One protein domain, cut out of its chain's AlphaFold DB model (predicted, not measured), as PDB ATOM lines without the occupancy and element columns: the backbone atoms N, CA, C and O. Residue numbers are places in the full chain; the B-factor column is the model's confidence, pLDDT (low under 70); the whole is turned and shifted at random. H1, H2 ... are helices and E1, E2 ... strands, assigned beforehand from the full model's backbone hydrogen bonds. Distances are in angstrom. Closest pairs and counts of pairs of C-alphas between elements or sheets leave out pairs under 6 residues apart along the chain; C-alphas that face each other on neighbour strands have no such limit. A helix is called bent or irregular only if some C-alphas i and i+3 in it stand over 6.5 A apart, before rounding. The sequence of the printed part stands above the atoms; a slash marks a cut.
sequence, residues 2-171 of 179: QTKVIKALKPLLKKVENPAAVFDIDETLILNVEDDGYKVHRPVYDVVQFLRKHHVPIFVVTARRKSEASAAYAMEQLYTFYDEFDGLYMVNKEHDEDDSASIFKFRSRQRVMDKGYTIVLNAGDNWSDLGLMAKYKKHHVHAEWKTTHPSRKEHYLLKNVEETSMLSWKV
ATOM      1  N   GLN A   2     176.935 153.736 272.103       58.66
ATOM      2  CA  GLN A   2     175.880 153.809 271.077       58.66
ATOM      3  C   GLN A   2     176.260 154.728 269.890       58.66
ATOM      4  O   GLN A   2     176.062 154.400 268.722       58.66
ATOM      5  N   THR A   3     176.956 155.829 270.183       70.81
ATOM      6  CA  THR A   3     177.545 156.754 269.205       70.81
ATOM      7  C   THR A   3     178.435 156.075 268.154       70.81
ATOM      8  O   THR A   3     178.441 156.511 267.006       70.81
ATOM      9  N   LYS A   4     179.186 155.016 268.503       83.94
ATOM     10  CA  LYS A   4     180.065 154.298 267.560       83.94
ATOM     11  C   LYS A   4     179.252 153.462 266.569       83.94
ATOM     12  O   LYS A   4     179.526 153.538 265.375       83.94
ATOM     13  N   VAL A   5     178.240 152.734 267.050       89.44
ATOM     14  CA  VAL A   5     177.327 151.943 266.204       89.44
ATOM     15  C   VAL A   5     176.575 152.867 265.251       89.44
ATOM     16  O   VAL A   5     176.646 152.693 264.040       89.44
ATOM     17  N   ILE A   6     175.967 153.937 265.769       92.50
ATOM     18  CA  ILE A   6     175.261 154.931 264.945       92.50
ATOM     19  C   ILE A   6     176.192 155.580 263.916       92.50
ATOM     20  O   ILE A   6     175.823 155.733 262.751       92.50
ATOM     21  N   LYS A   7     177.421 155.944 264.308       91.75
ATOM     22  CA  LYS A   7     178.410 156.502 263.376       91.75
ATOM     23  C   LYS A   7     178.761 155.513 262.261       91.75
ATOM     24  O   LYS A   7     178.951 155.952 261.130       91.75
ATOM     25  N   ALA A   8     178.820 154.215 262.561       91.56
ATOM     26  CA  ALA A   8     179.042 153.167 261.568       91.56
ATOM     27  C   ALA A   8     177.816 152.936 260.664       91.56
ATOM     28  O   ALA A   8     177.996 152.690 259.476       91.56
ATOM     29  N   LEU A   9     176.594 153.077 261.188       94.88
ATOM     30  CA  LEU A   9     175.350 152.889 260.430       94.88
ATOM     31  C   LEU A   9     175.064 154.015 259.438       94.88
ATOM     32  O   LEU A   9     174.657 153.742 258.314       94.88
ATOM     33  N   LYS A  10     175.310 155.276 259.813       95.38
ATOM     34  CA  LYS A  10     175.050 156.450 258.954       95.38
ATOM     35  C   LYS A  10     175.538 156.299 257.502       95.38
ATOM     36  O   LYS A  10     174.753 156.585 256.601       95.38
ATOM     37  N   PRO A  11     176.794 155.898 257.225       95.88
ATOM     38  CA  PRO A  11     177.242 155.698 255.850       95.88
ATOM     39  C   PRO A  11     176.645 154.454 255.180       95.88
ATOM     40  O   PRO A  11     176.587 154.437 253.958       95.88
ATOM     41  N   LEU A  12     176.218 153.428 255.926       95.62
ATOM     42  CA  LEU A  12     175.580 152.230 255.360       95.62
ATOM     43  C   LEU A  12     174.162 152.537 254.882       95.62
ATOM     44  O   LEU A  12     173.821 152.195 253.757       95.62
ATOM     45  N   LEU A  13     173.389 153.281 255.681       96.88
ATOM     46  CA  LEU A  13     172.028 153.705 255.327       96.88
ATOM     47  C   LEU A  13     171.965 154.540 254.041       96.88
ATOM     48  O   LEU A  13     170.940 154.569 253.383       96.88
ATOM     49  N   LYS A  14     173.058 155.216 253.667       95.69
ATOM     50  CA  LYS A  14     173.148 155.988 252.415       95.69
ATOM     51  C   LYS A  14     173.517 155.146 251.191       95.69
ATOM     52  O   LYS A  14     173.489 155.666 250.083       95.69
ATOM     53  N   LYS A  15     173.971 153.908 251.393       94.88
ATOM     54  CA  LYS A  15     174.520 153.037 250.340       94.88
ATOM     55  C   LYS A  15     173.537 151.981 249.855       94.88
ATOM     56  O   LYS A  15     173.856 151.284 248.899       94.88
ATOM     57  N   VAL A  16     172.411 151.819 250.538       95.44
ATOM     58  CA  VAL A  16     171.446 150.754 250.275       95.44
ATOM     59  C   VAL A  16     170.059 151.362 250.138       95.44
ATOM     60  O   VAL A  16     169.733 152.308 250.850       95.44
ATOM     61  N   GLU A  17     169.263 150.828 249.219       93.12
ATOM     62  CA  GLU A  17     167.923 151.350 248.932       93.12
ATOM     63  C   GLU A  17     166.900 150.899 249.981       93.12
ATOM     64  O   GLU A  17     166.138 151.719 250.483       93.12
ATOM     65  N   ASN A  18     166.948 149.623 250.384       97.00
ATOM     66  CA  ASN A  18     166.003 149.018 251.330       97.00
ATOM     67  C   ASN A  18     166.726 148.533 252.600       97.00
ATOM     68  O   ASN A  18     166.901 147.323 252.776       97.00
ATOM     69  N   PRO A  19     167.223 149.429 253.475       98.31
ATOM     70  CA  PRO A  19     167.884 149.009 254.707       98.31
ATOM     71  C   PRO A  19     166.896 148.305 255.645       98.31
ATOM     72  O   PRO A  19     165.748 148.715 255.744       98.31
ATOM     73  N   ALA A  20     167.359 147.309 256.394       98.69
ATOM     74  CA  ALA A  20     166.643 146.735 257.531       98.69
ATOM     75  C   ALA A  20     167.598 146.447 258.693       98.69
ATOM     76  O   ALA A  20     168.814 146.319 258.504       98.69
ATOM     77  N   ALA A  21     167.051 146.311 259.896       98.56
ATOM     78  CA  ALA A  21     167.795 145.885 261.070       98.56
ATOM     79  C   ALA A  21     167.171 144.638 261.701       98.56
ATOM     80  O   ALA A  21     165.958 144.447 261.659       98.56
ATOM     81  N   VAL A  22     168.017 143.798 262.288       98.56
ATOM     82  CA  VAL A  22     167.630 142.577 262.994       98.56
ATOM     83  C   VAL A  22     168.149 142.639 264.425       98.56
ATOM     84  O   VAL A  22     169.313 142.979 264.639       98.56
ATOM     85  N   PHE A  23     167.299 142.300 265.390       98.38
ATOM     86  CA  PHE A  23     167.651 142.250 266.809       98.38
ATOM     87  C   PHE A  23     167.183 140.943 267.450       98.38
ATOM     88  O   PHE A  23     166.094 140.453 267.147       98.38
ATOM     89  N   ASP A  24     167.986 140.402 268.362       97.81
ATOM     90  CA  ASP A  24     167.500 139.452 269.365       97.81
ATOM     91  C   ASP A  24     166.710 140.159 270.484       97.81
ATOM     92  O   ASP A  24     166.767 141.382 270.610       97.81
ATOM     93  N   ILE A  25     165.972 139.397 271.297       96.81
ATOM     94  CA  ILE A  25     165.206 139.919 272.440       96.81
ATOM     95  C   ILE A  25     166.042 139.881 273.718       96.81
ATOM     96  O   ILE A  25     166.435 140.931 274.229       96.81
ATOM     97  N   ASP A  26     166.270 138.674 274.229       94.94
ATOM     98  CA  ASP A  26     166.801 138.428 275.566       94.94
ATOM     99  C   ASP A  26     168.259 138.881 275.660       94.94
ATOM    100  O   ASP A  26     169.050 138.663 274.745       94.94
ATOM    101  N   GLU A  27     168.592 139.591 276.738       93.81
ATOM    102  CA  GLU A  27     169.891 140.245 276.958       93.81
ATOM    103  C   GLU A  27     170.346 141.199 275.829       93.81
ATOM    104  O   GLU A  27     171.503 141.632 275.790       93.81
ATOM    105  N   THR A  28     169.434 141.570 274.921       95.00
ATOM    106  CA  THR A  28     169.707 142.381 273.727       95.00
ATOM    107  C   THR A  28     168.813 143.613 273.664       95.00
ATOM    108  O   THR A  28     169.300 144.719 273.874       95.00
ATOM    109  N   LEU A  29     167.522 143.461 273.356       96.31
ATOM    110  CA  LEU A  29     166.552 144.564 273.417       96.31
ATOM    111  C   LEU A  29     166.153 144.828 274.871       96.31
ATOM    112  O   LEU A  29     166.045 145.976 275.306       96.31
ATOM    113  N   ILE A  30     165.986 143.753 275.636       95.38
ATOM    114  CA  ILE A  30     165.663 143.797 277.057       95.38
ATOM    115  C   ILE A  30     166.708 143.017 277.851       95.38
ATOM    116  O   ILE A  30     167.301 142.066 277.349       95.38
ATOM    117  N   LEU A  31     166.927 143.433 279.090       93.19
ATOM    118  CA  LEU A  31     167.718 142.722 280.085       93.19
ATOM    119  C   LEU A  31     166.754 142.053 281.056       93.19
ATOM    120  O   LEU A  31     165.881 142.736 281.605       93.19
ATOM    121  N   ASN A  32     166.926 140.755 281.280       90.31
ATOM    122  CA  ASN A  32     166.182 140.060 282.319       90.31
ATOM    123  C   ASN A  32     166.746 140.461 283.687       90.31
ATOM    124  O   ASN A  32     167.959 140.614 283.864       90.31
ATOM    125  N   VAL A  33     165.862 140.661 284.656       88.88
ATOM    126  CA  VAL A  33     166.229 140.901 286.054       88.88
ATOM    127  C   VAL A  33     165.576 139.838 286.939       88.88
ATOM    128  O   VAL A  33     164.899 138.942 286.443       88.88
ATOM    129  N   GLU A  34     165.850 139.882 288.239       86.69
ATOM    130  CA  GLU A  34     165.272 138.940 289.201       86.69
ATOM    131  C   GLU A  34     163.732 139.010 289.213       86.69
ATOM    132  O   GLU A  34     163.139 139.990 288.756       86.69
ATOM    133  N   ASP A  35     163.099 137.949 289.719       86.81
ATOM    134  CA  ASP A  35     161.641 137.834 289.871       86.81
ATOM    135  C   ASP A  35     160.842 138.033 288.567       86.81
ATOM    136  O   ASP A  35     159.817 138.715 288.545       86.81
ATOM    137  N   ASP A  36     161.326 137.449 287.465       79.50
ATOM    138  CA  ASP A  36     160.734 137.532 286.116       79.50
ATOM    139  C   ASP A  36     160.571 138.973 285.580       79.50
ATOM    140  O   ASP A  36     159.835 139.232 284.620       79.50
ATOM    141  N   GLY A  37     161.280 139.932 286.181       88.81
ATOM    142  CA  GLY A  37     161.299 141.314 285.729       88.81
ATOM    143  C   GLY A  37     162.158 141.511 284.480       88.81
ATOM    144  O   GLY A  37     163.037 140.716 284.139       88.81
ATOM    145  N   TYR A  38     161.951 142.638 283.804       93.31
ATOM    146  CA  TYR A  38     162.742 143.026 282.640       93.31
ATOM    147  C   TYR A  38     162.899 144.545 282.566       93.31
ATOM    148  O   TYR A  38     162.029 145.311 282.985       93.31
ATOM    149  N   LYS A  39     164.031 144.994 282.022       94.56
ATOM    150  CA  LYS A  39     164.313 146.411 281.761       94.56
ATOM    151  C   LYS A  39     164.861 146.612 280.360       94.56
ATOM    152  O   LYS A  39     165.397 145.694 279.748       94.56
ATOM    153  N   VAL A  40     164.760 147.833 279.856       95.00
ATOM    154  CA  VAL A  40     165.304 148.189 278.547       95.00
ATOM    155  C   VAL A  40     166.836 148.131 278.537       95.00
ATOM    156  O   VAL A  40     167.489 148.663 279.436       95.00
ATOM    157  N   HIS A  41     167.431 147.556 277.488       92.94
ATOM    158  CA  HIS A  41     168.875 147.672 277.257       92.94
ATOM    159  C   HIS A  41     169.180 149.044 276.653       92.94
ATOM    160  O   HIS A  41     169.032 149.265 275.446       92.94
ATOM    161  N   ARG A  42     169.546 150.018 277.495       91.31
ATOM    162  CA  ARG A  42     169.565 151.435 277.092       91.31
ATOM    163  C   ARG A  42     170.432 151.728 275.851       91.31
ATOM    164  O   ARG A  42     169.923 152.371 274.929       91.31
ATOM    165  N   PRO A  43     171.679 151.227 275.739       89.81
ATOM    166  CA  PRO A  43     172.471 151.404 274.523       89.81
ATOM    167  C   PRO A  43     171.808 150.864 273.251       89.81
ATOM    168  O   PRO A  43     171.987 151.458 272.187       89.81
ATOM    169  N   VAL A  44     171.081 149.747 273.332       93.81
ATOM    170  CA  VAL A  44     170.368 149.168 272.182       93.81
ATOM    171  C   VAL A  44     169.113 149.974 271.874       93.81
ATOM    172  O   VAL A  44     168.873 150.289 270.708       93.81
ATOM    173  N   TYR A  45     168.371 150.397 272.899       95.19
ATOM    174  CA  TYR A  45     167.211 151.274 272.745       95.19
ATOM    175  C   TYR A  45     167.530 152.514 271.929       95.19
ATOM    176  O   TYR A  45     166.871 152.793 270.929       95.19
ATOM    177  N   ASP A  46     168.595 153.220 272.284       94.06
ATOM    178  CA  ASP A  46     168.907 154.453 271.588       94.06
ATOM    179  C   ASP A  46     169.394 154.193 270.127       94.06
ATOM    180  O   ASP A  46     169.324 155.086 269.276       94.06
ATOM    181  N   VAL A  47     169.881 152.984 269.785       96.19
ATOM    182  CA  VAL A  47     170.142 152.570 268.384       96.19
ATOM    183  C   VAL A  47     168.837 152.268 267.645       96.19
ATOM    184  O   VAL A  47     168.686 152.697 266.500       96.19
ATOM    185  N   VAL A  48     167.888 151.582 268.285       97.44
ATOM    186  CA  VAL A  48     166.547 151.319 267.731       97.44
ATOM    187  C   VAL A  48     165.832 152.633 267.414       97.44
ATOM    188  O   VAL A  48     165.354 152.815 266.296       97.44
ATOM    189  N   GLN A  49     165.858 153.599 268.335       96.75
ATOM    190  CA  GLN A  49     165.268 154.926 268.121       96.75
ATOM    191  C   GLN A  49     165.916 155.672 266.946       96.75
ATOM    192  O   GLN A  49     165.232 156.304 266.138       96.75
ATOM    193  N   PHE A  50     167.241 155.569 266.801       97.06
ATOM    194  CA  PHE A  50     167.935 156.114 265.638       97.06
ATOM    195  C   PHE A  50     167.451 155.465 264.330       97.06
ATOM    196  O   PHE A  50     167.145 156.182 263.380       97.06
ATOM    197  N   LEU A  51     167.350 154.136 264.277       97.69
ATOM    198  CA  LEU A  51     166.887 153.410 263.089       97.69
ATOM    199  C   LEU A  51     165.444 153.777 262.716       97.69
ATOM    200  O   LEU A  51     165.182 154.079 261.552       97.69
ATOM    201  N   ARG A  52     164.543 153.870 263.704       97.06
ATOM    202  CA  ARG A  52     163.151 154.307 263.503       97.06
ATOM    203  C   ARG A  52     163.045 155.724 262.965       97.06
ATOM    204  O   ARG A  52     162.331 155.958 261.998       97.06
ATOM    205  N   LYS A  53     163.818 156.666 263.518       96.88
ATOM    206  CA  LYS A  53     163.889 158.044 263.000       96.88
ATOM    207  C   LYS A  53     164.329 158.099 261.529       96.88
ATOM    208  O   LYS A  53     164.025 159.057 260.822       96.88
ATOM    209  N   HIS A  54     165.066 157.088 261.082       97.00
ATOM    210  CA  HIS A  54     165.507 156.926 259.703       97.00
ATOM    211  C   HIS A  54     164.600 156.001 258.873       97.00
ATOM    212  O   HIS A  54     164.979 155.667 257.754       97.00
ATOM    213  N   HIS A  55     163.419 155.638 259.384       96.81
ATOM    214  CA  HIS A  55     162.433 154.767 258.732       96.81
ATOM    215  C   HIS A  55     163.020 153.422 258.286       96.81
ATOM    216  O   HIS A  55     162.670 152.907 257.229       96.81
ATOM    217  N   VAL A  56     163.952 152.872 259.068       98.31
ATOM    218  CA  VAL A  56     164.536 151.552 258.813       98.31
ATOM    219  C   VAL A  56     163.644 150.491 259.460       98.31
ATOM    220  O   VAL A  56     163.536 150.517 260.688       98.31
ATOM    221  N   PRO A  57     163.056 149.553 258.691       98.44
ATOM    222  CA  PRO A  57     162.315 148.424 259.238       98.44
ATOM    223  C   PRO A  57     163.152 147.585 260.202       98.44
ATOM    224  O   PRO A  57     164.336 147.309 259.955       98.44
ATOM    225  N   ILE A  58     162.535 147.165 261.301       98.56
ATOM    226  CA  ILE A  58     163.168 146.437 262.397       98.56
ATOM    227  C   ILE A  58     162.477 145.092 262.588       98.56
ATOM    228  O   ILE A  58     161.306 145.013 262.950       98.56
ATOM    229  N   PHE A  59     163.245 144.022 262.410       98.62
ATOM    230  CA  PHE A  59     162.806 142.650 262.617       98.62
ATOM    231  C   PHE A  59     163.407 142.078 263.899       98.62
ATOM    232  O   PHE A  59     164.586 142.271 264.200       98.62
ATOM    233  N   VAL A  60     162.608 141.308 264.623       98.31
ATOM    234  CA  VAL A  60     163.017 140.605 265.835       98.31
ATOM    235  C   VAL A  60     163.215 139.130 265.514       98.31
ATOM    236  O   VAL A  60     162.351 138.497 264.904       98.31
ATOM    237  N   VAL A  61     164.353 138.566 265.913       97.44
ATOM    238  CA  VAL A  61     164.690 137.157 265.696       97.44
ATOM    239  C   VAL A  61     165.172 136.551 267.010       97.44
ATOM    240  O   VAL A  61     166.299 136.790 267.434       97.44
ATOM    241  N   THR A  62     164.345 135.704 267.618       95.69
ATOM    242  CA  THR A  62     164.590 135.143 268.953       95.69
ATOM    243  C   THR A  62     164.647 133.617 268.950       95.69
ATOM    244  O   THR A  62     164.048 132.949 268.107       95.69
ATOM    245  N   ALA A  63     165.380 133.063 269.919       92.94
ATOM    246  CA  ALA A  63     165.395 131.632 270.203       92.94
ATOM    247  C   ALA A  63     164.190 131.160 271.042       92.94
ATOM    248  O   ALA A  63     164.043 129.954 271.257       92.94
ATOM    249  N   ARG A  64     163.331 132.079 271.513       92.81
ATOM    250  CA  ARG A  64     162.075 131.735 272.194       92.81
ATOM    251  C   ARG A  64     161.227 130.824 271.305       92.81
ATOM    252  O   ARG A  64     161.177 130.998 270.083       92.81
ATOM    253  N   ARG A  65     160.573 129.842 271.926       91.06
ATOM    254  CA  ARG A  65     159.735 128.867 271.216       91.06
ATOM    255  C   ARG A  65     158.456 129.532 270.731       91.06
ATOM    256  O   ARG A  65     157.819 130.274 271.472       91.06
ATOM    257  N   LYS A  66     158.058 129.230 269.501       91.75
ATOM    258  CA  LYS A  66     156.828 129.754 268.922       91.75
ATOM    259  C   LYS A  66     155.611 129.097 269.579       91.75
ATOM    260  O   LYS A  66     155.340 127.920 269.380       91.75
ATOM    261  N   SER A  67     154.850 129.892 270.315       92.44
ATOM    262  CA  SER A  67     153.468 129.616 270.709       92.44
ATOM    263  C   SER A  67     152.720 130.944 270.765       92.44
ATOM    264  O   SER A  67     153.354 131.996 270.854       92.44
ATOM    265  N   GLU A  68     151.388 130.922 270.709       93.50
ATOM    266  CA  GLU A  68     150.588 132.151 270.813       93.50
ATOM    267  C   GLU A  68     150.878 132.895 272.124       93.50
ATOM    268  O   GLU A  68     151.195 134.081 272.100       93.50
ATOM    269  N   ALA A  69     150.903 132.171 273.247       95.00
ATOM    270  CA  ALA A  69     151.234 132.734 274.553       95.00
ATOM    271  C   ALA A  69     152.662 133.304 274.609       95.00
ATOM    272  O   ALA A  69     152.868 134.398 275.129       95.00
ATOM    273  N   SER A  70     153.657 132.604 274.046       94.38
ATOM    274  CA  SER A  70     155.043 133.091 274.056       94.38
ATOM    275  C   SER A  70     155.232 134.308 273.149       94.38
ATOM    276  O   SER A  70     155.978 135.219 273.505       94.38
ATOM    277  N   ALA A  71     154.546 134.349 272.002       95.06
ATOM    278  CA  ALA A  71     154.555 135.503 271.112       95.06
ATOM    279  C   ALA A  71     153.882 136.713 271.772       95.06
ATOM    280  O   ALA A  71     154.472 137.788 271.791       95.06
ATOM    281  N   ALA A  72     152.696 136.531 272.363       95.44
ATOM    282  CA  ALA A  72     151.984 137.591 273.072       95.44
ATOM    283  C   ALA A  72     152.827 138.162 274.221       95.44
ATOM    284  O   ALA A  72     153.021 139.373 274.289       95.44
ATOM    285  N   TYR A  73     153.415 137.290 275.044       95.31
ATOM    286  CA  TYR A  73     154.285 137.699 276.144       95.31
ATOM    287  C   TYR A  73     155.535 138.445 275.653       95.31
ATOM    288  O   TYR A  73     155.895 139.486 276.195       95.31
ATOM    289  N   ALA A  74     156.181 137.975 274.580       95.25
ATOM    290  CA  ALA A  74     157.315 138.687 273.993       95.25
ATOM    291  C   ALA A  74     156.933 140.095 273.511       95.25
ATOM    292  O   ALA A  74     157.679 141.045 273.743       95.25
ATOM    293  N   MET A  75     155.771 140.237 272.868       95.00
ATOM    294  CA  MET A  75     155.295 141.537 272.400       95.00
ATOM    295  C   MET A  75     154.914 142.461 273.558       95.00
ATOM    296  O   MET A  75     155.258 143.635 273.503       95.00
ATOM    297  N   GLU A  76     154.289 141.954 274.621       95.00
ATOM    298  CA  GLU A  76     153.995 142.723 275.839       95.00
ATOM    299  C   GLU A  76     155.273 143.321 276.451       95.00
ATOM    300  O   GLU A  76     155.356 144.528 276.702       95.00
ATOM    301  N   GLN A  77     156.311 142.495 276.608       95.56
ATOM    302  CA  GLN A  77     157.598 142.945 277.140       95.56
ATOM    303  C   GLN A  77     158.245 144.009 276.249       95.56
ATOM    304  O   GLN A  77     158.727 145.034 276.735       95.56
ATOM    305  N   LEU A  78     158.254 143.785 274.933       96.44
ATOM    306  CA  LEU A  78     158.835 144.731 273.987       96.44
ATOM    307  C   LEU A  78     158.043 146.047 273.946       96.44
ATOM    308  O   LEU A  78     158.653 147.115 273.967       96.44
ATOM    309  N   TYR A  79     156.710 145.988 273.969       95.69
ATOM    310  CA  TYR A  79     155.826 147.159 273.930       95.69
ATOM    311  C   TYR A  79     155.829 148.005 275.198       95.69
ATOM    312  O   TYR A  79     155.381 149.149 275.179       95.69
ATOM    313  N   THR A  80     156.436 147.505 276.272       96.12
ATOM    314  CA  THR A  80     156.734 148.317 277.455       96.12
ATOM    315  C   THR A  80     157.759 149.421 277.154       96.12
ATOM    316  O   THR A  80     157.729 150.481 277.778       96.12
ATOM    317  N   PHE A  81     158.668 149.205 276.193       96.75
ATOM    318  CA  PHE A  81     159.764 150.141 275.898       96.75
ATOM    319  C   PHE A  81     159.823 150.606 274.447       96.75
ATOM    320  O   PHE A  81     160.401 151.650 274.165       96.75
ATOM    321  N   TYR A  82     159.274 149.833 273.521       96.12
ATOM    322  CA  TYR A  82     159.392 150.051 272.090       96.12
ATOM    323  C   TYR A  82     158.002 150.105 271.461       96.12
ATOM    324  O   TYR A  82     157.155 149.289 271.769       96.12
ATOM    325  N   ASP A  83     157.795 150.992 270.493       90.19
ATOM    326  CA  ASP A  83     156.686 150.871 269.528       90.19
ATOM    327  C   ASP A  83     156.761 149.569 268.687       90.19
ATOM    328  O   ASP A  83     157.549 148.660 268.964       90.19
ATOM    329  N   GLU A  84     156.002 149.509 267.596       91.50
ATOM    330  CA  GLU A  84     155.889 148.351 266.704       91.50
ATOM    331  C   GLU A  84     157.207 147.904 266.034       91.50
ATOM    332  O   GLU A  84     158.148 148.679 265.818       91.50
ATOM    333  N   PHE A  85     157.257 146.613 265.700       96.81
ATOM    334  CA  PHE A  85     158.317 145.966 264.924       96.81
ATOM    335  C   PHE A  85     157.725 145.382 263.637       96.81
ATOM    336  O   PHE A  85     156.603 144.879 263.636       96.81
ATOM    337  N   ASP A  86     158.502 145.369 262.556       97.69
ATOM    338  CA  ASP A  86     158.068 144.946 261.215       97.69
ATOM    339  C   ASP A  86     157.991 143.418 261.046       97.69
ATOM    340  O   ASP A  86     157.516 142.896 260.032       97.69
ATOM    341  N   GLY A  87     158.465 142.664 262.037       96.88
ATOM    342  CA  GLY A  87     158.226 141.230 262.103       96.88
ATOM    343  C   GLY A  87     158.925 140.544 263.264       96.88
ATOM    344  O   GLY A  87     159.973 140.984 263.731       96.88
ATOM    345  N   LEU A  88     158.351 139.420 263.683       96.81
ATOM    346  CA  LEU A  88     158.857 138.559 264.745       96.81
ATOM    347  C   LEU A  88     159.090 137.147 264.196       96.81
ATOM    348  O   LEU A  88     158.170 136.494 263.698       96.81
ATOM    349  N   TYR A  89     160.324 136.660 264.305       96.25
ATOM    350  CA  TYR A  89     160.710 135.292 263.975       96.25
ATOM    351  C   TYR A  89     161.076 134.549 265.262       96.25
ATOM    352  O   TYR A  89     162.040 134.900 265.941       96.25
ATOM    353  N   MET A  90     160.313 133.502 265.572       94.56
ATOM    354  CA  MET A  90     160.509 132.630 266.735       94.56
ATOM    355  C   MET A  90     160.809 131.208 266.277       94.56
ATOM    356  O   MET A  90     160.275 130.765 265.252       94.56
ATOM    357  N   VAL A  91     161.645 130.494 267.029       89.62
ATOM    358  CA  VAL A  91     162.007 129.110 266.704       89.62
ATOM    359  C   VAL A  91     160.758 128.245 266.811       89.62
ATOM    360  O   VAL A  91     160.114 128.223 267.861       89.62
ATOM    361  N   ASN A  92     160.431 127.499 265.754       81.62
ATOM    362  CA  ASN A  92     159.527 126.371 265.925       81.62
ATOM    363  C   ASN A  92     160.351 125.222 266.512       81.62
ATOM    364  O   ASN A  92     161.295 124.780 265.861       81.62
ATOM    365  N   LYS A  93     160.083 124.852 267.769       65.75
ATOM    366  CA  LYS A  93     160.775 123.750 268.442       65.75
ATOM    367  C   LYS A  93     159.748 122.744 268.945       65.75
ATOM    368  O   LYS A  93     159.387 122.771 270.125       65.75
ATOM    369  N   GLU A  94     159.242 121.936 268.025       59.44
ATOM    370  CA  GLU A  94     158.324 120.831 268.305       59.44
ATOM    371  C   GLU A  94     159.108 119.563 268.695       59.44
ATOM    372  O   GLU A  94     158.631 118.783 269.522       59.44
ATOM    373  N   HIS A  95     160.349 119.406 268.210       53.81
ATOM    374  CA  HIS A  95     161.188 118.223 268.419       53.81
ATOM    375  C   HIS A  95     162.669 118.568 268.692       53.81
ATOM    376  O   HIS A  95     163.167 119.645 268.366       53.81
ATOM    377  N   ASP A  96     163.414 117.640 269.302       54.78
ATOM    378  CA  ASP A  96     164.856 117.814 269.574       54.78
ATOM    379  C   ASP A  96     165.729 117.801 268.305       54.78
ATOM    380  O   ASP A  96     166.880 118.240 268.340       54.78
ATOM    381  N   GLU A  97     165.166 117.340 267.189       56.88
ATOM    382  CA  GLU A  97     165.776 117.303 265.855       56.88
ATOM    383  C   GLU A  97     165.737 118.663 265.137       56.88
ATOM    384  O   GLU A  97     166.396 118.840 264.109       56.88
ATOM    385  N   ASP A  98     164.985 119.626 265.679       60.62
ATOM    386  CA  ASP A  98     164.800 120.937 265.072       60.62
ATOM    387  C   ASP A  98     166.106 121.731 264.986       60.62
ATOM    388  O   ASP A  98     167.043 121.572 265.781       60.62
ATOM    389  N   ASP A  99     166.152 122.635 264.002       65.25
ATOM    390  CA  ASP A  99     167.278 123.531 263.778       65.25
ATOM    391  C   ASP A  99     167.756 124.143 265.098       65.25
ATOM    392  O   ASP A  99     166.999 124.755 265.856       65.25
ATOM    393  N   SER A 100     169.063 124.065 265.343       79.88
ATOM    394  CA  SER A 100     169.646 124.824 266.442       79.88
ATOM    395  C   SER A 100     169.289 126.308 266.319       79.88
ATOM    396  O   SER A 100     169.200 126.833 265.206       79.88
ATOM    397  N   ALA A 101     169.188 127.010 267.453       82.69
ATOM    398  CA  ALA A 101     168.894 128.443 267.473       82.69
ATOM    399  C   ALA A 101     169.769 129.232 266.480       82.69
ATOM    400  O   ALA A 101     169.270 130.071 265.745       82.69
ATOM    401  N   SER A 102     171.054 128.892 266.368       85.62
ATOM    402  CA  SER A 102     171.982 129.523 265.424       85.62
ATOM    403  C   SER A 102     171.599 129.320 263.944       85.62
ATOM    404  O   SER A 102     171.627 130.279 263.175       85.62
ATOM    405  N   ILE A 103     171.176 128.110 263.544       88.12
ATOM    406  CA  ILE A 103     170.692 127.830 262.175       88.12
ATOM    407  C   ILE A 103     169.376 128.564 261.923       88.12
ATOM    408  O   ILE A 103     169.219 129.217 260.889       88.12
ATOM    409  N   PHE A 104     168.449 128.507 262.879       91.06
ATOM    410  CA  PHE A 104     167.179 129.214 262.774       91.06
ATOM    411  C   PHE A 104     167.378 130.730 262.617       91.06
ATOM    412  O   PHE A 104     166.756 131.348 261.746       91.06
ATOM    413  N   LYS A 105     168.252 131.340 263.431       93.31
ATOM    414  CA  LYS A 105     168.539 132.781 263.374       93.31
ATOM    415  C   LYS A 105     169.179 133.161 262.036       93.31
ATOM    416  O   LYS A 105     168.751 134.137 261.422       93.31
ATOM    417  N   PHE A 106     170.108 132.350 261.524       93.12
ATOM    418  CA  PHE A 106     170.669 132.517 260.178       93.12
ATOM    419  C   PHE A 106     169.591 132.479 259.085       93.12
ATOM    420  O   PHE A 106     169.451 133.442 258.329       93.12
ATOM    421  N   ARG A 107     168.754 131.434 259.057       92.69
ATOM    422  CA  ARG A 107     167.650 131.307 258.087       92.69
ATOM    423  C   ARG A 107     166.632 132.442 258.207       92.69
ATOM    424  O   ARG A 107     166.056 132.863 257.211       92.69
ATOM    425  N   SER A 108     166.410 132.971 259.410       95.75
ATOM    426  CA  SER A 108     165.537 134.135 259.618       95.75
ATOM    427  C   SER A 108     166.092 135.399 258.971       95.75
ATOM    428  O   SER A 108     165.330 136.129 258.341       95.75
ATOM    429  N   ARG A 109     167.407 135.639 259.063       96.75
ATOM    430  CA  ARG A 109     168.054 136.754 258.355       96.75
ATOM    431  C   ARG A 109     167.961 136.586 256.840       96.75
ATOM    432  O   ARG A 109     167.631 137.550 256.161       96.75
ATOM    433  N   GLN A 110     168.148 135.367 256.328       96.00
ATOM    434  CA  GLN A 110     167.931 135.080 254.905       96.00
ATOM    435  C   GLN A 110     166.494 135.408 254.483       96.00
ATOM    436  O   GLN A 110     166.310 136.166 253.545       96.00
ATOM    437  N   ARG A 111     165.480 134.987 255.252       97.00
ATOM    438  CA  ARG A 111     164.074 135.339 254.970       97.00
ATOM    439  C   ARG A 111     163.802 136.845 254.952       97.00
ATOM    440  O   ARG A 111     162.907 137.287 254.240       97.00
ATOM    441  N   VAL A 112     164.517 137.635 255.753       98.00
ATOM    442  CA  VAL A 112     164.433 139.105 255.691       98.00
ATOM    443  C   VAL A 112     165.062 139.617 254.392       98.00
ATOM    444  O   VAL A 112     164.471 140.467 253.735       98.00
ATOM    445  N   MET A 113     166.206 139.074 253.975       97.38
ATOM    446  CA  MET A 113     166.837 139.433 252.698       97.38
ATOM    447  C   MET A 113     166.000 139.020 251.484       97.38
ATOM    448  O   MET A 113     165.874 139.798 250.543       97.38
ATOM    449  N   ASP A 114     165.357 137.853 251.536       97.50
ATOM    450  CA  ASP A 114     164.481 137.337 250.478       97.50
ATOM    451  C   ASP A 114     163.257 138.242 250.243       97.50
ATOM    452  O   ASP A 114     162.675 138.240 249.161       97.50
ATOM    453  N   LYS A 115     162.885 139.068 251.233       97.50
ATOM    454  CA  LYS A 115     161.866 140.124 251.098       97.50
ATOM    455  C   LYS A 115     162.388 141.394 250.401       97.50
ATOM    456  O   LYS A 115     161.646 142.363 250.286       97.50
ATOM    457  N   GLY A 116     163.642 141.409 249.947       97.62
ATOM    458  CA  GLY A 116     164.272 142.532 249.246       97.62
ATOM    459  C   GLY A 116     165.009 143.526 250.148       97.62
ATOM    460  O   GLY A 116     165.429 144.584 249.672       97.62
ATOM    461  N   TYR A 117     165.182 143.213 251.436       98.38
ATOM    462  CA  TYR A 117     165.904 144.074 252.369       98.38
ATOM    463  C   TYR A 117     167.409 143.803 252.376       98.38
ATOM    464  O   TYR A 117     167.872 142.667 252.309       98.38
ATOM    465  N   THR A 118     168.192 144.859 252.581       98.19
ATOM    466  CA  THR A 118     169.602 144.757 252.964       98.19
ATOM    467  C   THR A 118     169.732 144.955 254.468       98.19
ATOM    468  O   THR A 118     169.487 146.047 254.982       98.19
ATOM    469  N   ILE A 119     170.156 143.918 255.191       98.38
ATOM    470  CA  ILE A 119     170.340 144.004 256.642       98.38
ATOM    471  C   ILE A 119     171.591 144.840 256.942       98.38
ATOM    472  O   ILE A 119     172.729 144.375 256.836       98.38
ATOM    473  N   VAL A 120     171.390 146.096 257.334       98.00
ATOM    474  CA  VAL A 120     172.477 147.021 257.684       98.00
ATOM    475  C   VAL A 120     172.987 146.810 259.104       98.00
ATOM    476  O   VAL A 120     174.120 147.190 259.393       98.00
ATOM    477  N   LEU A 121     172.173 146.207 259.974       97.81
ATOM    478  CA  LEU A 121     172.518 145.867 261.350       97.81
ATOM    479  C   LEU A 121     171.904 144.525 261.749       97.81
ATOM    480  O   LEU A 121     170.705 144.331 261.589       97.81
ATOM    481  N   ASN A 122     172.707 143.654 262.347       98.00
ATOM    482  CA  ASN A 122     172.247 142.498 263.111       98.00
ATOM    483  C   ASN A 122     172.808 142.588 264.536       98.00
ATOM    484  O   ASN A 122     174.026 142.667 264.684       98.00
ATOM    485  N   ALA A 123     171.977 142.600 265.571       96.31
ATOM    486  CA  ALA A 123     172.425 142.777 266.952       96.31
ATOM    487  C   ALA A 123     171.924 141.657 267.868       96.31
ATOM    488  O   ALA A 123     170.767 141.252 267.789       96.31
ATOM    489  N   GLY A 124     172.804 141.190 268.751       95.00
ATOM    490  CA  GLY A 124     172.499 140.145 269.726       95.00
ATOM    491  C   GLY A 124     173.592 139.992 270.776       95.00
ATOM    492  O   GLY A 124     174.743 140.394 270.554       95.00
ATOM    493  N   ASP A 125     173.234 139.437 271.926       91.94
ATOM    494  CA  ASP A 125     174.130 139.174 273.049       91.94
ATOM    495  C   ASP A 125     174.860 137.831 272.908       91.94
ATOM    496  O   ASP A 125     175.836 137.584 273.603       91.94
ATOM    497  N   ASN A 126     174.447 136.942 272.022       89.38
ATOM    498  CA  ASN A 126     175.101 135.665 271.817       89.38
ATOM    499  C   ASN A 126     175.760 135.613 270.445       89.38
ATOM    500  O   ASN A 126     175.298 136.172 269.450       89.38
ATOM    501  N   TRP A 127     176.874 134.886 270.351       87.12
ATOM    502  CA  TRP A 127     177.544 134.699 269.064       87.12
ATOM    503  C   TRP A 127     176.632 134.006 268.038       87.12
ATOM    504  O   TRP A 127     176.766 134.257 266.841       87.12
ATOM    505  N   SER A 128     175.695 133.169 268.499       87.19
ATOM    506  CA  SER A 128     174.675 132.517 267.666       87.19
ATOM    507  C   SER A 128     173.696 133.485 267.008       87.19
ATOM    508  O   SER A 128     173.057 133.119 266.021       87.19
ATOM    509  N   ASP A 129     173.573 134.700 267.532       89.88
ATOM    510  CA  ASP A 129     172.682 135.721 266.979       89.88
ATOM    511  C   ASP A 129     173.332 136.382 265.778       89.88
ATOM    512  O   ASP A 129     172.667 136.738 264.808       89.88
ATOM    513  N   LEU A 130     174.660 136.487 265.820       89.62
ATOM    514  CA  LEU A 130     175.446 137.134 264.784       89.62
ATOM    515  C   LEU A 130     175.718 136.199 263.609       89.62
ATOM    516  O   LEU A 130     175.699 136.659 262.472       89.62
ATOM    517  N   GLY A 131     175.919 134.902 263.867       85.75
ATOM    518  CA  GLY A 131     176.218 133.922 262.824       85.75
ATOM    519  C   GLY A 131     176.078 132.455 263.246       85.75
ATOM    520  O   GLY A 131     175.700 132.137 264.378       85.75
ATOM    521  N   LEU A 132     176.404 131.549 262.327       83.12
ATOM    522  CA  LEU A 132     176.461 130.111 262.537       83.12
ATOM    523  C   LEU A 132     177.578 129.740 263.515       83.12
ATOM    524  O   LEU A 132     178.749 130.110 263.362       83.12
ATOM    525  N   MET A 133     177.226 128.929 264.511       77.12
ATOM    526  CA  MET A 133     178.202 128.291 265.392       77.12
ATOM    527  C   MET A 133     179.100 127.331 264.617       77.12
ATOM    528  O   MET A 133     178.660 126.690 263.667       77.12
ATOM    529  N   ALA A 134     180.365 127.220 265.040       69.06
ATOM    530  CA  ALA A 134     181.413 126.499 264.312       69.06
ATOM    531  C   ALA A 134     181.005 125.075 263.895       69.06
ATOM    532  O   ALA A 134     181.248 124.683 262.759       69.06
ATOM    533  N   LYS A 135     180.296 124.343 264.765       67.62
ATOM    534  CA  LYS A 135     179.786 122.988 264.481       67.62
ATOM    535  C   LYS A 135     178.786 122.894 263.318       67.62
ATOM    536  O   LYS A 135     178.521 121.798 262.843       67.62
ATOM    537  N   TYR A 136     178.226 124.015 262.869       62.41
ATOM    538  CA  TYR A 136     177.253 124.082 261.775       62.41
ATOM    539  C   TYR A 136     177.823 124.703 260.494       62.41
ATOM    540  O   TYR A 136     177.117 124.788 259.490       62.41
ATOM    541  N   LYS A 137     179.100 125.105 260.490       64.94
ATOM    542  CA  LYS A 137     179.778 125.605 259.289       64.94
ATOM    543  C   LYS A 137     180.184 124.414 258.422       64.94
ATOM    544  O   LYS A 137     181.233 123.825 258.652       64.94
ATOM    545  N   LYS A 138     179.338 124.030 257.458       51.12
ATOM    546  CA  LYS A 138     179.623 122.876 256.586       51.12
ATOM    547  C   LYS A 138     180.738 123.172 255.585       51.12
ATOM    548  O   LYS A 138     181.684 122.411 255.561       51.12
ATOM    549  N   HIS A 139     180.694 124.286 254.857       43.88
ATOM    550  CA  HIS A 139     181.780 124.812 254.018       43.88
ATOM    551  C   HIS A 139     181.471 126.297 253.740       43.88
ATOM    552  O   HIS A 139     180.306 126.637 253.579       43.88
ATOM    553  N   HIS A 140     182.490 127.166 253.685       40.25
ATOM    554  CA  HIS A 140     182.407 128.595 253.314       40.25
ATOM    555  C   HIS A 140     181.659 129.531 254.280       40.25
ATOM    556  O   HIS A 140     180.480 129.813 254.118       40.25
ATOM    557  N   VAL A 141     182.383 130.122 255.235       42.19
ATOM    558  CA  VAL A 141     181.962 131.393 255.845       42.19
ATOM    559  C   VAL A 141     183.189 132.284 256.027       42.19
ATOM    560  O   VAL A 141     183.973 132.088 256.960       42.19
ATOM    561  N   HIS A 142     183.347 133.275 255.147       43.34
ATOM    562  CA  HIS A 142     184.316 134.366 255.286       43.34
ATOM    563  C   HIS A 142     183.833 135.363 256.343       43.34
ATOM    564  O   HIS A 142     183.446 136.485 256.045       43.34
ATOM    565  N   ALA A 143     183.819 134.954 257.608       44.28
ATOM    566  CA  ALA A 143     183.702 135.922 258.684       44.28
ATOM    567  C   ALA A 143     185.113 136.420 259.011       44.28
ATOM    568  O   ALA A 143     185.916 135.680 259.587       44.28
ATOM    569  N   GLU A 144     185.426 137.667 258.650       43.78
ATOM    570  CA  GLU A 144     186.551 138.380 259.258       43.78
ATOM    571  C   GLU A 144     186.197 138.661 260.723       43.78
ATOM    572  O   GLU A 144     185.729 139.739 261.098       43.78
ATOM    573  N   TRP A 145     186.399 137.656 261.572       47.59
ATOM    574  CA  TRP A 145     186.360 137.822 263.014       47.59
ATOM    575  C   TRP A 145     187.575 138.651 263.425       47.59
ATOM    576  O   TRP A 145     188.633 138.117 263.747       47.59
ATOM    577  N   LYS A 146     187.450 139.980 263.421       44.72
ATOM    578  CA  LYS A 146     188.399 140.837 264.141       44.72
ATOM    579  C   LYS A 146     188.107 140.709 265.634       44.72
ATOM    580  O   LYS A 146     187.466 141.568 266.231       44.72
ATOM    581  N   THR A 147     188.511 139.585 266.224       39.66
ATOM    582  CA  THR A 147     188.427 139.351 267.667       39.66
ATOM    583  C   THR A 147     189.497 140.170 268.369       39.66
ATOM    584  O   THR A 147     190.687 139.879 268.248       39.66
ATOM    585  N   THR A 148     189.089 141.160 269.155       39.28
ATOM    586  CA  THR A 148     189.860 141.537 270.339       39.28
ATOM    587  C   THR A 148     189.549 140.497 271.425       39.28
ATOM    588  O   THR A 148     188.395 140.187 271.691       39.28
ATOM    589  N   HIS A 149     190.593 139.838 271.924       38.06
ATOM    590  CA  HIS A 149     190.647 138.834 272.998       38.06
ATOM    591  C   HIS A 149     189.349 138.501 273.787       38.06
ATOM    592  O   HIS A 149     188.730 139.395 274.359       38.06
ATOM    593  N   PRO A 150     189.011 137.206 273.975       41.47
ATOM    594  CA  PRO A 150     187.770 136.743 274.617       41.47
ATOM    595  C   PRO A 150     187.677 136.959 276.144       41.47
ATOM    596  O   PRO A 150     186.796 136.396 276.786       41.47
ATOM    597  N   SER A 151     188.563 137.749 276.757       42.72
ATOM    598  CA  SER A 151     188.639 137.896 278.219       42.72
ATOM    599  C   SER A 151     188.087 139.211 278.774       42.72
ATOM    600  O   SER A 151     188.168 139.423 279.986       42.72
ATOM    601  N   ARG A 152     187.512 140.108 277.957       42.72
ATOM    602  CA  ARG A 152     186.951 141.374 278.462       42.72
ATOM    603  C   ARG A 152     185.672 141.791 277.747       42.72
ATOM    604  O   ARG A 152     185.625 141.817 276.530       42.72
ATOM    605  N   LYS A 153     184.670 142.128 278.567       51.59
ATOM    606  CA  LYS A 153     183.716 143.258 278.522       51.59
ATOM    607  C   LYS A 153     183.738 144.180 277.280       51.59
ATOM    608  O   LYS A 153     183.801 145.395 277.442       51.59
ATOM    609  N   GLU A 154     183.719 143.661 276.059       55.56
ATOM    610  CA  GLU A 154     183.855 144.479 274.849       55.56
ATOM    611  C   GLU A 154     182.729 144.198 273.854       55.56
ATOM    612  O   GLU A 154     182.349 143.062 273.584       55.56
ATOM    613  N   HIS A 155     182.172 145.282 273.317       65.31
ATOM    614  CA  HIS A 155     181.258 145.242 272.186       65.31
ATOM    615  C   HIS A 155     182.050 144.888 270.933       65.31
ATOM    616  O   HIS A 155     183.057 145.538 270.642       65.31
ATOM    617  N   TYR A 156     181.538 143.963 270.128       75.88
ATOM    618  CA  TYR A 156     182.147 143.637 268.840       75.88
ATOM    619  C   TYR A 156     181.311 144.200 267.703       75.88
ATOM    620  O   TYR A 156     180.097 144.011 267.665       75.88
ATOM    621  N   LEU A 157     181.976 144.884 266.773       81.12
ATOM    622  CA  LEU A 157     181.409 145.264 265.485       81.12
ATOM    623  C   LEU A 157     182.091 144.441 264.401       81.12
ATOM    624  O   LEU A 157     183.252 144.672 264.061       81.12
ATOM    625  N   LEU A 158     181.353 143.475 263.882       81.88
ATOM    626  CA  LEU A 158     181.777 142.589 262.811       81.88
ATOM    627  C   LEU A 158     181.196 143.098 261.495       81.88
ATOM    628  O   LEU A 158     180.117 143.684 261.481       81.88
ATOM    629  N   LYS A 159     181.897 142.883 260.385       84.81
ATOM    630  CA  LYS A 159     181.408 143.266 259.057       84.81
ATOM    631  C   LYS A 159     181.099 142.024 258.241       84.81
ATOM    632  O   LYS A 159     181.860 141.064 258.313       84.81
ATOM    633  N   ASN A 160     180.036 142.094 257.442       82.44
ATOM    634  CA  ASN A 160     179.686 141.079 256.443       82.44
ATOM    635  C   ASN A 160     179.619 139.650 257.014       82.44
ATOM    636  O   ASN A 160     180.119 138.705 256.405       82.44
ATOM    637  N   VAL A 161     179.026 139.482 258.201       80.12
ATOM    638  CA  VAL A 161     178.952 138.167 258.852       80.12
ATOM    639  C   VAL A 161     178.011 137.267 258.055       80.12
ATOM    640  O   VAL A 161     176.798 137.488 257.994       80.12
ATOM    641  N   GLU A 162     178.612 136.261 257.414       81.44
ATOM    642  CA  GLU A 162     177.937 135.251 256.580       81.44
ATOM    643  C   GLU A 162     177.131 135.855 255.432       81.44
ATOM    644  O   GLU A 162     176.131 135.282 255.019       81.44
ATOM    645  N   GLU A 163     177.519 137.053 254.981       86.56
ATOM    646  CA  GLU A 163     176.815 137.820 253.941       86.56
ATOM    647  C   GLU A 163     175.351 138.155 254.293       86.56
ATOM    648  O   GLU A 163     174.625 138.720 253.484       86.56
ATOM    649  N   THR A 164     174.932 137.892 255.538       87.88
ATOM    650  CA  THR A 164     173.563 138.145 256.013       87.88
ATOM    651  C   THR A 164     173.379 139.510 256.654       87.88
ATOM    652  O   THR A 164     172.257 139.900 256.952       87.88
ATOM    653  N   SER A 165     174.461 140.238 256.933       92.06
ATOM    654  CA  SER A 165     174.384 141.601 257.463       92.06
ATOM    655  C   SER A 165     175.654 142.388 257.163       92.06
ATOM    656  O   SER A 165     176.755 141.847 257.243       92.06
ATOM    657  N   MET A 166     175.519 143.679 256.858       94.00
ATOM    658  CA  MET A 166     176.669 144.557 256.604       94.00
ATOM    659  C   MET A 166     177.471 144.836 257.883       94.00
ATOM    660  O   MET A 166     178.702 144.912 257.854       94.00
ATOM    661  N   LEU A 167     176.765 144.990 259.004       93.44
ATOM    662  CA  LEU A 167     177.317 145.202 260.336       93.44
ATOM    663  C   LEU A 167     176.616 144.262 261.315       93.44
ATOM    664  O   LEU A 167     175.388 144.243 261.382       93.44
ATOM    665  N   SER A 168     177.385 143.529 262.111       92.94
ATOM    666  CA  SER A 168     176.857 142.744 263.225       92.94
ATOM    667  C   SER A 168     177.411 143.268 264.538       92.94
ATOM    668  O   SER A 168     178.612 143.515 264.660       92.94
ATOM    669  N   TRP A 169     176.535 143.453 265.516       92.88
ATOM    670  CA  TRP A 169     176.856 144.029 266.805       92.88
ATOM    671  C   TRP A 169     176.649 143.006 267.919       92.88
ATOM    672  O   TRP A 169     175.519 142.688 268.278       92.88
ATOM    673  N   LYS A 170     177.758 142.524 268.490       91.06
ATOM    674  CA  LYS A 170     177.737 141.758 269.737       91.06
ATOM    675  C   LYS A 170     177.462 142.721 270.882       91.06
ATOM    676  O   LYS A 170     178.346 143.496 271.272       91.06
ATOM    677  N   VAL A 171     176.241 142.679 271.387       88.94
ATOM    678  CA  VAL A 171     175.798 143.470 272.532       88.94
ATOM    679  C   VAL A 171     176.410 142.863 273.810       88.94
ATOM    680  O   VAL A 171     176.653 141.653 273.868       88.94
TER     681      VAL A 171
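This is residues 2 to 171 of the 179 residues of an uncharacterized protein of Legionellales bacterium (UniProt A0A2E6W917). A strongly twisted sheet of six strands makes the middle of three layers, with H1, H2 and H3 over one face and H4 and the short H5 over the other. A small hairpin, E2 and E3, lies beyond the end of E1, and residues 131 to 155, with no named element, loop from H5 to the edge strand E7. The printed part has 170 residues, with five named helices and eight named strands in the order H1 E1 E2 E3 H2 E4 H3 E5 H4 E6 H5 E7 E8. The large sheet, E5 E4 E1 E6 E8 E7, is mixed, and the class is mixed, helices and strands. The whole is compact, with a radius of gyration of the C-alphas of 15.4 A and spans of 39 by 38 by 38 A.

Start at H1, residues 2 to 13, whose residues 2 to 6 alone touch H2, residues 42 to 53; the closest C-alphas, of Gln 2 and Pro 43, are 5.4 A apart. Next comes E1, residues 19 to 23, parallel to E6, residues 118 to 124, with N 20 and O 118 within hydrogen-bond range at 2.8 A. In the hairpin of E2, residues 30 to 32, and E3, residues 38 to 40, look for N 31 and O 39, 2.8 A apart. E4, residues 58 to 65, bends by 51 degrees at residue 62; it is parallel to E1, with N 59 and O 21 at 2.8 A, and to E5, residues 87 to 91, with N 60 and O 87 at 2.8 A. E4, H3, residues 68 to 79, and E5 form a strand-helix-strand unit, parallel neighbours with a helix between, its crossover right-handed. E5, H4, residues 101 to 114, and E6 form a split unit, with E4 and E1 between its strands, also right-handed. H4 touches H5, residues 127 to 130; the closest C-alphas, of Ser 102 and Ser 128, are 4.6 A apart, and H4 does so with residues 101 to 106 alone. E8, residues 167 to 170, is parallel to E6, with N 169 and O 122 at 2.8 A, and forms a hairpin with E7, residues 156 to 159, with N 158 and O 168 at 2.8 A. Every O i to N i+4 pair is within hydrogen-bond range in H3 and H4, against 6 of 8 in H1 and 7 of 8 in H2; H5 is too short for one.

Find C-alpha 2 at (175.880, 153.809, 271.077); from there H1 runs 16.2 A, irregular but only just, with C-alphas 8 and 11 6.51 A apart. H4 spans 19.7 A and E4 20.0 A. E8 ends at C-alpha 170, (177.737, 141.758, 269.737).

The printed part has no cut, and its farthest C-alphas, of Lys 15 and Asp 35, are 44.3 A apart. The link from H5 to E7 is long, 25 residues. Look for pLDDT under 70 at residue 2, residues 93 to 99 and residues 134 to 155.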